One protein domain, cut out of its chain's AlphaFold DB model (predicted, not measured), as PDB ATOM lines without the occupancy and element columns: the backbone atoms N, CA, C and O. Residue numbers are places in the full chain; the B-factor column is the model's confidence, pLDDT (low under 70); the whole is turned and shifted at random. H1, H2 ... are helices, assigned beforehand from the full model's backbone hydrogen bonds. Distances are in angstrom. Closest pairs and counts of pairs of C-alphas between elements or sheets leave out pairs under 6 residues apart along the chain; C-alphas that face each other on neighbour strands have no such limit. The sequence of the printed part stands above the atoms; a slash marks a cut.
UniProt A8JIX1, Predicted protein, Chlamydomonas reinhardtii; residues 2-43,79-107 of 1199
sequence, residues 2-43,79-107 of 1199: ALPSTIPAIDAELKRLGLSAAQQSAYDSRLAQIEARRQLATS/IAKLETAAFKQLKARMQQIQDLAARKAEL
ATOM      1  N   ALA A   2     258.686 262.370 233.936       43.25
ATOM      2  CA  ALA A   2     258.717 263.817 234.153       43.25
ATOM      3  C   ALA A   2     258.837 264.511 232.786       43.25
ATOM      4  O   ALA A   2     259.669 264.100 231.975       43.25
ATOM      5  N   LEU A   3     257.983 265.498 232.514       54.31
ATOM      6  CA  LEU A   3     258.063 266.304 231.294       54.31
ATOM      7  C   LEU A   3     259.152 267.386 231.465       54.31
ATOM      8  O   LEU A   3     259.310 267.887 232.581       54.31
ATOM      9  N   PRO A   4     259.911 267.747 230.411       69.88
ATOM     10  CA  PRO A   4     260.904 268.818 230.491       69.88
ATOM     11  C   PRO A   4     260.258 270.172 230.814       69.88
ATOM     12  O   PRO A   4     259.158 270.463 230.348       69.88
ATOM     13  N   SER A   5     260.952 271.011 231.585       71.25
ATOM     14  CA  SER A   5     260.409 272.265 232.130       71.25
ATOM     15  C   SER A   5     260.805 273.537 231.370       71.25
ATOM     16  O   SER A   5     260.514 274.625 231.853       71.25
ATOM     17  N   THR A   6     261.493 273.440 230.226       79.88
ATOM     18  CA  THR A   6     261.941 274.606 229.437       79.88
ATOM     19  C   THR A   6     261.788 274.370 227.934       79.88
ATOM     20  O   THR A   6     261.980 273.252 227.449       79.88
ATOM     21  N   ILE A   7     261.485 275.431 227.175       74.75
ATOM     22  CA  ILE A   7     261.242 275.362 225.723       74.75
ATOM     23  C   ILE A   7     262.408 274.705 224.944       74.75
ATOM     24  O   ILE A   7     262.131 273.798 224.156       74.75
ATOM     25  N   PRO A   8     263.700 275.030 225.180       75.44
ATOM     26  CA  PRO A   8     264.804 274.387 224.457       75.44
ATOM     27  C   PRO A   8     264.929 272.881 224.730       75.44
ATOM     28  O   PRO A   8     265.294 272.115 223.836       75.44
ATOM     29  N   ALA A   9     264.600 272.432 225.948       69.25
ATOM     30  CA  ALA A   9     264.597 271.012 226.295       69.25
ATOM     31  C   ALA A   9     263.413 270.273 225.644       69.25
ATOM     32  O   ALA A   9     263.563 269.128 225.212       69.25
ATOM     33  N   ILE A  10     262.261 270.938 225.517       72.06
ATOM     34  CA  ILE A  10     261.107 270.419 224.778       72.06
ATOM     35  C   ILE A  10     261.426 270.305 223.280       72.06
ATOM     36  O   ILE A  10     261.148 269.264 222.693       72.06
ATOM     37  N   ASP A  11     262.069 271.301 222.664       70.19
ATOM     38  CA  ASP A  11     262.450 271.242 221.244       70.19
ATOM     39  C   ASP A  11     263.485 270.146 220.944       70.19
ATOM     40  O   ASP A  11     263.393 269.469 219.915       70.19
ATOM     41  N   ALA A  12     264.439 269.916 221.851       71.56
ATOM     42  CA  ALA A  12     265.374 268.799 221.741       71.56
ATOM     43  C   ALA A  12     264.649 267.437 221.788       71.56
ATOM     44  O   ALA A  12     264.912 266.569 220.951       71.56
ATOM     45  N   GLU A  13     263.698 267.260 222.710       65.69
ATOM     46  CA  GLU A  13     262.944 266.008 222.834       65.69
ATOM     47  C   GLU A  13     261.920 265.829 221.698       65.69
ATOM     48  O   GLU A  13     261.783 264.724 221.179       65.69
ATOM     49  N   LEU A  14     261.282 266.898 221.204       71.56
ATOM     50  CA  LEU A  14     260.447 266.872 219.995       71.56
ATOM     51  C   LEU A  14     261.258 266.437 218.765       71.56
ATOM     52  O   LEU A  14     260.807 265.588 217.994       71.56
ATOM     53  N   LYS A  15     262.487 266.946 218.607       75.06
ATOM     54  CA  LYS A  15     263.404 266.538 217.530       75.06
ATOM     55  C   LYS A  15     263.849 265.075 217.665       75.06
ATOM     56  O   LYS A  15     264.021 264.405 216.649       75.06
ATOM     57  N   ARG A  16     263.986 264.560 218.895       79.50
ATOM     58  CA  ARG A  16     264.298 263.147 219.190       79.50
ATOM     59  C   ARG A  16     263.106 262.213 218.955       79.50
ATOM     60  O   ARG A  16     263.273 261.091 218.472       79.50
ATOM     61  N   LEU A  17     261.896 262.666 219.281       73.69
ATOM     62  CA  LEU A  17     260.656 261.907 219.126       73.69
ATOM     63  C   LEU A  17     260.093 261.960 217.702       73.69
ATOM     64  O   LEU A  17     259.363 261.039 217.340       73.69
ATOM     65  N   GLY A  18     260.470 262.952 216.894       75.38
ATOM     66  CA  GLY A  18     259.993 263.164 215.526       75.38
ATOM     67  C   GLY A  18     259.891 261.895 214.669       75.38
ATOM     68  O   GLY A  18     260.742 261.001 214.714       75.38
ATOM     69  N   LEU A  19     258.811 261.814 213.890       73.44
ATOM     70  CA  LEU A  19     258.505 260.692 213.008       73.44
ATOM     71  C   LEU A  19     259.004 260.974 211.587       73.44
ATOM     72  O   LEU A  19     258.889 262.089 211.082       73.44
ATOM     73  N   SER A  20     259.515 259.948 210.907       77.88
ATOM     74  CA  SER A  20     259.790 260.043 209.467       77.88
ATOM     75  C   SER A  20     258.490 260.169 208.663       77.88
ATOM     76  O   SER A  20     257.445 259.664 209.076       77.88
ATOM     77  N   ALA A  21     258.552 260.755 207.463       63.59
ATOM     78  CA  ALA A  21     257.384 260.886 206.582       63.59
ATOM     79  C   ALA A  21     256.695 259.535 206.277       63.59
ATOM     80  O   ALA A  21     255.472 259.472 206.152       63.59
ATOM     81  N   ALA A  22     257.462 258.438 206.223       59.50
ATOM     82  CA  ALA A  22     256.929 257.086 206.065       59.50
ATOM     83  C   ALA A  22     256.179 256.594 207.319       59.50
ATOM     84  O   ALA A  22     255.114 255.994 207.196       59.50
ATOM     85  N   GLN A  23     256.694 256.872 208.523       67.75
ATOM     86  CA  GLN A  23     256.026 256.537 209.789       67.75
ATOM     87  C   GLN A  23     254.767 257.381 210.016       67.75
ATOM     88  O   GLN A  23     253.751 256.834 210.437       67.75
ATOM     89  N   GLN A  24     254.818 258.675 209.684       74.19
ATOM     90  CA  GLN A  24     253.669 259.580 209.715       74.19
ATOM     91  C   GLN A  24     252.562 259.071 208.780       74.19
ATOM     92  O   GLN A  24     251.463 258.763 209.229       74.19
ATOM     93  N   SER A  25     252.888 258.834 207.503       66.94
ATOM     94  CA  SER A  25     251.936 258.304 206.518       66.94
ATOM     95  C   SER A  25     251.368 256.930 206.909       66.94
ATOM     96  O   SER A  25     250.177 256.676 206.716       66.94
ATOM     97  N   ALA A  26     252.182 256.051 207.506       67.88
ATOM     98  CA  ALA A  26     251.732 254.753 208.007       67.88
ATOM     99  C   ALA A  26     250.814 254.864 209.239       67.88
ATOM    100  O   ALA A  26     249.912 254.037 209.393       67.88
ATOM    101  N   TYR A  27     251.020 255.862 210.103       80.31
ATOM    102  CA  TYR A  27     250.122 256.164 211.215       80.31
ATOM    103  C   TYR A  27     248.793 256.728 210.699       80.31
ATOM    104  O   TYR A  27     247.746 256.132 210.952       80.31
ATOM    105  N   ASP A  28     248.838 257.792 209.893       76.69
ATOM    106  CA  ASP A  28     247.656 258.490 209.371       76.69
ATOM    107  C   ASP A  28     246.770 257.547 208.539       76.69
ATOM    108  O   ASP A  28     245.560 257.454 208.753       76.69
ATOM    109  N   SER A  29     247.375 256.745 207.652       76.12
ATOM    110  CA  SER A  29     246.645 255.759 206.844       76.12
ATOM    111  C   SER A  29     245.971 254.668 207.681       76.12
ATOM    112  O   SER A  29     244.998 254.069 207.215       76.12
ATOM    113  N   ARG A  30     246.491 254.350 208.871       78.69
ATOM    114  CA  ARG A  30     245.978 253.271 209.728       78.69
ATOM    115  C   ARG A  30     244.963 253.794 210.744       78.69
ATOM    116  O   ARG A  30     243.983 253.106 211.020       78.69
ATOM    117  N   LEU A  31     245.125 255.040 211.193       78.25
ATOM    118  CA  LEU A  31     244.110 255.791 211.928       78.25
ATOM    119  C   LEU A  31     242.845 255.979 211.073       78.25
ATOM    120  O   LEU A  31     241.763 255.586 211.503       78.25
ATOM    121  N   ALA A  32     242.990 256.417 209.816       79.25
ATOM    122  CA  ALA A  32     241.872 256.562 208.878       79.25
ATOM    123  C   ALA A  32     241.114 255.238 208.623       79.25
ATOM    124  O   ALA A  32     239.892 255.233 208.477       79.25
ATOM    125  N   GLN A  33     241.808 254.092 208.614       74.00
ATOM    126  CA  GLN A  33     241.165 252.772 208.515       74.00
ATOM    127  C   GLN A  33     240.346 252.420 209.767       74.00
ATOM    128  O   GLN A  33     239.255 251.859 209.644       74.00
ATOM    129  N   ILE A  34     240.845 252.755 210.961       76.06
ATOM    130  CA  ILE A  34     240.128 252.561 212.231       76.06
ATOM    131  C   ILE A  34     238.882 253.460 212.280       76.06
ATOM    132  O   ILE A  34     237.804 252.998 212.655       76.06
ATOM    133  N   GLU A  35     238.991 254.715 211.848       79.00
ATOM    134  CA  GLU A  35     237.874 255.665 211.798       79.00
ATOM    135  C   GLU A  35     236.800 255.257 210.784       79.00
ATOM    136  O   GLU A  35     235.620 255.209 211.136       79.00
ATOM    137  N   ALA A  36     237.188 254.847 209.573       77.75
ATOM    138  CA  ALA A  36     236.254 254.327 208.575       77.75
ATOM    139  C   ALA A  36     235.501 253.077 209.076       77.75
ATOM    140  O   ALA A  36     234.307 252.918 208.816       77.75
ATOM    141  N   ARG A  37     236.166 252.199 209.844       75.12
ATOM    142  CA  ARG A  37     235.530 251.028 210.475       75.12
ATOM    143  C   ARG A  37     234.560 251.414 211.590       75.12
ATOM    144  O   ARG A  37     233.487 250.817 211.675       75.12
ATOM    145  N   ARG A  38     234.888 252.428 212.399       77.38
ATOM    146  CA  ARG A  38     233.970 252.997 213.403       77.38
ATOM    147  C   ARG A  38     232.723 253.585 212.740       77.38
ATOM    148  O   ARG A  38     231.620 253.196 213.108       77.38
ATOM    149  N   GLN A  39     232.889 254.432 211.723       78.19
ATOM    150  CA  GLN A  39     231.775 255.042 210.980       78.19
ATOM    151  C   GLN A  39     230.869 253.991 210.317       78.19
ATOM    152  O   GLN A  39     229.643 254.086 210.405       78.19
ATOM    153  N   LEU A  40     231.448 252.947 209.712       76.94
ATOM    154  CA  LEU A  40     230.675 251.855 209.118       76.94
ATOM    155  C   LEU A  40     229.836 251.109 210.170       76.94
ATOM    156  O   LEU A  40     228.651 250.864 209.937       76.94
ATOM    157  N   ALA A  41     230.409 250.799 211.336       74.94
ATOM    158  CA  ALA A  41     229.680 250.151 212.426       74.94
ATOM    159  C   ALA A  41     228.536 251.036 212.958       74.94
ATOM    160  O   ALA A  41     227.407 250.558 213.065       74.94
ATOM    161  N   THR A  42     228.790 252.329 213.197       75.25
ATOM    162  CA  THR A  42     227.764 253.299 213.621       75.25
ATOM    163  C   THR A  42     226.612 253.374 212.618       75.25
ATOM    164  O   THR A  42     225.466 253.151 212.997       75.25
ATOM    165  N   SER A  43     226.903 253.558 211.325       74.88
ATOM    166  CA  SER A  43     225.861 253.613 210.284       74.88
ATOM    167  C   SER A  43     225.062 252.306 210.154       74.88
ATOM    168  O   SER A  43     223.875 252.330 209.834       74.88
ATOM    169  N   ILE A  79     238.970 246.429 215.064       74.25
ATOM    170  CA  ILE A  79     239.858 247.511 215.522       74.25
ATOM    171  C   ILE A  79     241.076 246.933 216.257       74.25
ATOM    172  O   ILE A  79     242.202 247.353 215.985       74.25
ATOM    173  N   ALA A  80     240.897 245.918 217.110       73.31
ATOM    174  CA  ALA A  80     242.004 245.263 217.810       73.31
ATOM    175  C   ALA A  80     243.022 244.602 216.857       73.31
ATOM    176  O   ALA A  80     244.220 244.618 217.142       73.31
ATOM    177  N   LYS A  81     242.582 244.075 215.701       73.00
ATOM    178  CA  LYS A  81     243.476 243.561 214.638       73.00
ATOM    179  C   LYS A  81     244.266 244.680 213.944       73.00
ATOM    180  O   LYS A  81     245.392 244.457 213.498       73.00
ATOM    181  N   LEU A  82     243.687 245.877 213.827       68.44
ATOM    182  CA  LEU A  82     244.344 247.040 213.221       68.44
ATOM    183  C   LEU A  82     245.370 247.681 214.169       68.44
ATOM    184  O   LEU A  82     246.439 248.088 213.699       68.44
ATOM    185  N   GLU A  83     245.100 247.698 215.481       77.88
ATOM    186  CA  GLU A  83     246.015 248.177 216.527       77.88
ATOM    187  C   GLU A  83     247.152 247.182 216.860       77.88
ATOM    188  O   GLU A  83     247.281 246.669 217.977       77.88
ATOM    189  N   THR A  84     248.030 246.936 215.888       80.75
ATOM    190  CA  THR A  84     249.263 246.155 216.086       80.75
ATOM    191  C   THR A  84     250.191 246.794 217.125       80.75
ATOM    192  O   THR A  84     250.135 247.999 217.364       80.75
ATOM    193  N   ALA A  85     251.110 246.014 217.708       72.94
ATOM    194  CA  ALA A  85     252.090 246.525 218.677       72.94
ATOM    195  C   ALA A  85     252.895 247.727 218.137       72.94
ATOM    196  O   ALA A  85     253.051 248.724 218.838       72.94
ATOM    197  N   ALA A  86     253.308 247.680 216.865       67.94
ATOM    198  CA  ALA A  86     253.980 248.793 216.193       67.94
ATOM    199  C   ALA A  86     253.080 250.038 216.057       67.94
ATOM    200  O   ALA A  86     253.538 251.153 216.293       67.94
ATOM    201  N   PHE A  87     251.790 249.871 215.736       80.62
ATOM    202  CA  PHE A  87     250.847 250.996 215.698       80.62
ATOM    203  C   PHE A  87     250.584 251.567 217.098       80.62
ATOM    204  O   PHE A  87     250.524 252.781 217.249       80.62
ATOM    205  N   LYS A  88     250.502 250.726 218.137       78.81
ATOM    206  CA  LYS A  88     250.372 251.172 219.536       78.81
ATOM    207  C   LYS A  88     251.594 251.976 220.000       78.81
ATOM    208  O   LYS A  88     251.421 253.000 220.650       78.81
ATOM    209  N   GLN A  89     252.805 251.574 219.606       78.12
ATOM    210  CA  GLN A  89     254.033 252.345 219.848       78.12
ATOM    211  C   GLN A  89     254.045 253.681 219.085       78.12
ATOM    212  O   GLN A  89     254.350 254.712 219.680       78.12
ATOM    213  N   LEU A  90     253.659 253.691 217.803       78.88
ATOM    214  CA  LEU A  90     253.519 254.921 217.007       78.88
ATOM    215  C   LEU A  90     252.479 255.881 217.607       78.88
ATOM    216  O   LEU A  90     252.754 257.068 217.731       78.88
ATOM    217  N   LYS A  91     251.327 255.362 218.044       83.19
ATOM    218  CA  LYS A  91     250.246 256.113 218.703       83.19
ATOM    219  C   LYS A  91     250.702 256.736 220.024       83.19
ATOM    220  O   LYS A  91     250.463 257.916 220.246       83.19
ATOM    221  N   ALA A  92     251.410 255.977 220.865       82.69
ATOM    222  CA  ALA A  92     251.980 256.495 222.110       82.69
ATOM    223  C   ALA A  92     253.033 257.591 221.856       82.69
ATOM    224  O   ALA A  92     253.033 258.616 222.531       82.69
ATOM    225  N   ARG A  93     253.888 257.410 220.840       81.44
ATOM    226  CA  ARG A  93     254.900 258.400 220.441       81.44
ATOM    227  C   ARG A  93     254.272 259.666 219.844       81.44
ATOM    228  O   ARG A  93     254.746 260.758 220.134       81.44
ATOM    229  N   MET A  94     253.187 259.533 219.077       82.31
ATOM    230  CA  MET A  94     252.409 260.665 218.560       82.31
ATOM    231  C   MET A  94     251.758 261.466 219.692       82.31
ATOM    232  O   MET A  94     251.859 262.688 219.697       82.31
ATOM    233  N   GLN A  95     251.152 260.785 220.672       83.69
ATOM    234  CA  GLN A  95     250.585 261.439 221.854       83.69
ATOM    235  C   GLN A  95     251.666 262.221 222.613       83.69
ATOM    236  O   GLN A  95     251.491 263.400 222.877       83.69
ATOM    237  N   GLN A  96     252.834 261.614 222.850       83.25
ATOM    238  CA  GLN A  96     253.949 262.279 223.532       83.25
ATOM    239  C   GLN A  96     254.460 263.525 222.777       83.25
ATOM    240  O   GLN A  96     254.843 264.505 223.410       83.25
ATOM    241  N   ILE A  97     254.448 263.515 221.437       82.19
ATOM    242  CA  ILE A  97     254.753 264.697 220.610       82.19
ATOM    243  C   ILE A  97     253.680 265.782 220.789       82.19
ATOM    244  O   ILE A  97     254.022 266.953 220.922       82.19
ATOM    245  N   GLN A  98     252.397 265.407 220.801       83.19
ATOM    246  CA  GLN A  98     251.282 266.342 220.981       83.19
ATOM    247  C   GLN A  98     251.287 266.977 222.377       83.19
ATOM    248  O   GLN A  98     251.163 268.195 222.479       83.19
ATOM    249  N   ASP A  99     251.515 266.186 223.427       84.25
ATOM    250  CA  ASP A  99     251.593 266.656 224.814       84.25
ATOM    251  C   ASP A  99     252.761 267.647 225.001       84.25
ATOM    252  O   ASP A  99     252.613 268.688 225.640       84.25
ATOM    253  N   LEU A 100     253.921 267.367 224.389       82.50
ATOM    254  CA  LEU A 100     255.079 268.269 224.397       82.50
ATOM    255  C   LEU A 100     254.846 269.542 223.572       82.50
ATOM    256  O   LEU A 100     255.263 270.619 223.989       82.50
ATOM    257  N   ALA A 101     254.173 269.446 222.423       80.00
ATOM    258  CA  ALA A 101     253.829 270.609 221.605       80.00
ATOM    259  C   ALA A 101     252.810 271.524 222.311       80.00
ATOM    260  O   ALA A 101     252.962 272.743 222.266       80.00
ATOM    261  N   ALA A 102     251.829 270.946 223.011       83.06
ATOM    262  CA  ALA A 102     250.901 271.685 223.863       83.06
ATOM    263  C   ALA A 102     251.638 272.364 225.028       83.06
ATOM    264  O   ALA A 102     251.492 273.569 225.214       83.06
ATOM    265  N   ARG A 103     252.523 271.647 225.740       82.50
ATOM    266  CA  ARG A 103     253.302 272.247 226.837       82.50
ATOM    267  C   ARG A 103     254.265 273.341 226.360       82.50
ATOM    268  O   ARG A 103     254.519 274.285 227.100       82.50
ATOM    269  N   LYS A 104     254.782 273.249 225.129       83.44
ATOM    270  CA  LYS A 104     255.549 274.337 224.500       83.44
ATOM    271  C   LYS A 104     254.682 275.572 224.238       83.44
ATOM    272  O   LYS A 104     255.183 276.674 224.418       83.44
ATOM    273  N   ALA A 105     253.427 275.399 223.818       79.19
ATOM    274  CA  ALA A 105     252.502 276.516 223.633       79.19
ATOM    275  C   ALA A 105     252.157 277.188 224.974       79.19
ATOM    276  O   ALA A 105     252.286 278.399 225.076       79.19
ATOM    277  N   GLU A 106     251.847 276.407 226.017       81.31
ATOM    278  CA  GLU A 106     251.618 276.926 227.379       81.31
ATOM    279  C   GLU A 106     252.820 277.735 227.899       81.31
ATOM    280  O   GLU A 106     252.651 278.844 228.391       81.31
ATOM    281  N   LEU A 107     254.046 277.216 227.750       76.88
ATOM    282  CA  LEU A 107     255.262 277.922 228.178       76.88
ATOM    283  C   LEU A 107     255.563 279.170 227.330       76.88
ATOM    284  O   LEU A 107     256.144 280.119 227.840       76.88
TER     285      LEU A 107
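This is residues 2 to 43 and 79 to 107 of the 1199 residues of the protein "Predicted protein" of Chlamydomonas reinhardtii (UniProt A8JIX1). Two long helices, H2 and H4, meet near their first residues and make an open corner, an L. H1 runs side by side with H4, the opposite way, to form one arm as a pair of helices, and the short H3 packs on H2. The printed part has 71 residues with four named helices, in the order H1, H2, H3, H4, and no named strand; its class is all helix. It is loose, with a radius of gyration of the C-alphas of 14.9 A, and elongated, spanning 45 by 23 by 20 A.

H2, residues 21 to 43, and H4, residues 85 to 107, are the longest helices, with 23 residues each. They touch through residues 23 to 27 of H2 and 87 to 91 of H4 alone, about perpendicular at 78 degrees; their closest C-alphas, of Tyr 27 and Leu 90, are 6.8 A apart. H3, residues 79 to 82, touches H2 at residues 30 to 37 alone; the closest C-alphas, of Ile 34 and Ile 79, are 6.0 A apart. H1, residues 7 to 17, touches H4 at a shallow tilt of 14 degrees, opposite ways; the closest C-alphas, of Ile 7 and Lys 104, are 5.9 A apart. H1 is apart from H2 and from H3, and H3 is apart from H4. In H1, H2 and H4 every O i to N i+4 pair is within hydrogen-bond range; H3 is too short for such a pair.

H2 is 32.6 A long, from C-alpha 21 at (257.384, 260.886, 206.582) to C-alpha 43 at (225.861, 253.613, 210.284). H4 is 33.0 A long and ends at C-alpha 107, (255.262, 277.922, 228.178). H1 is 15.0 A long and H3 5.1 A.

The C-alphas farthest apart, of Pro 8 and Ser 43, are 46.4 A apart. Residues 44 to 78 are not printed; C-alphas 43 and 79 are 16.1 A apart across this cut. The links H1 to H2 and H3 to H4 are tight. The mean pLDDT of the printed part is 75.4; 12 residues are under 70, among them residues 2 to 4 and 21 to 23.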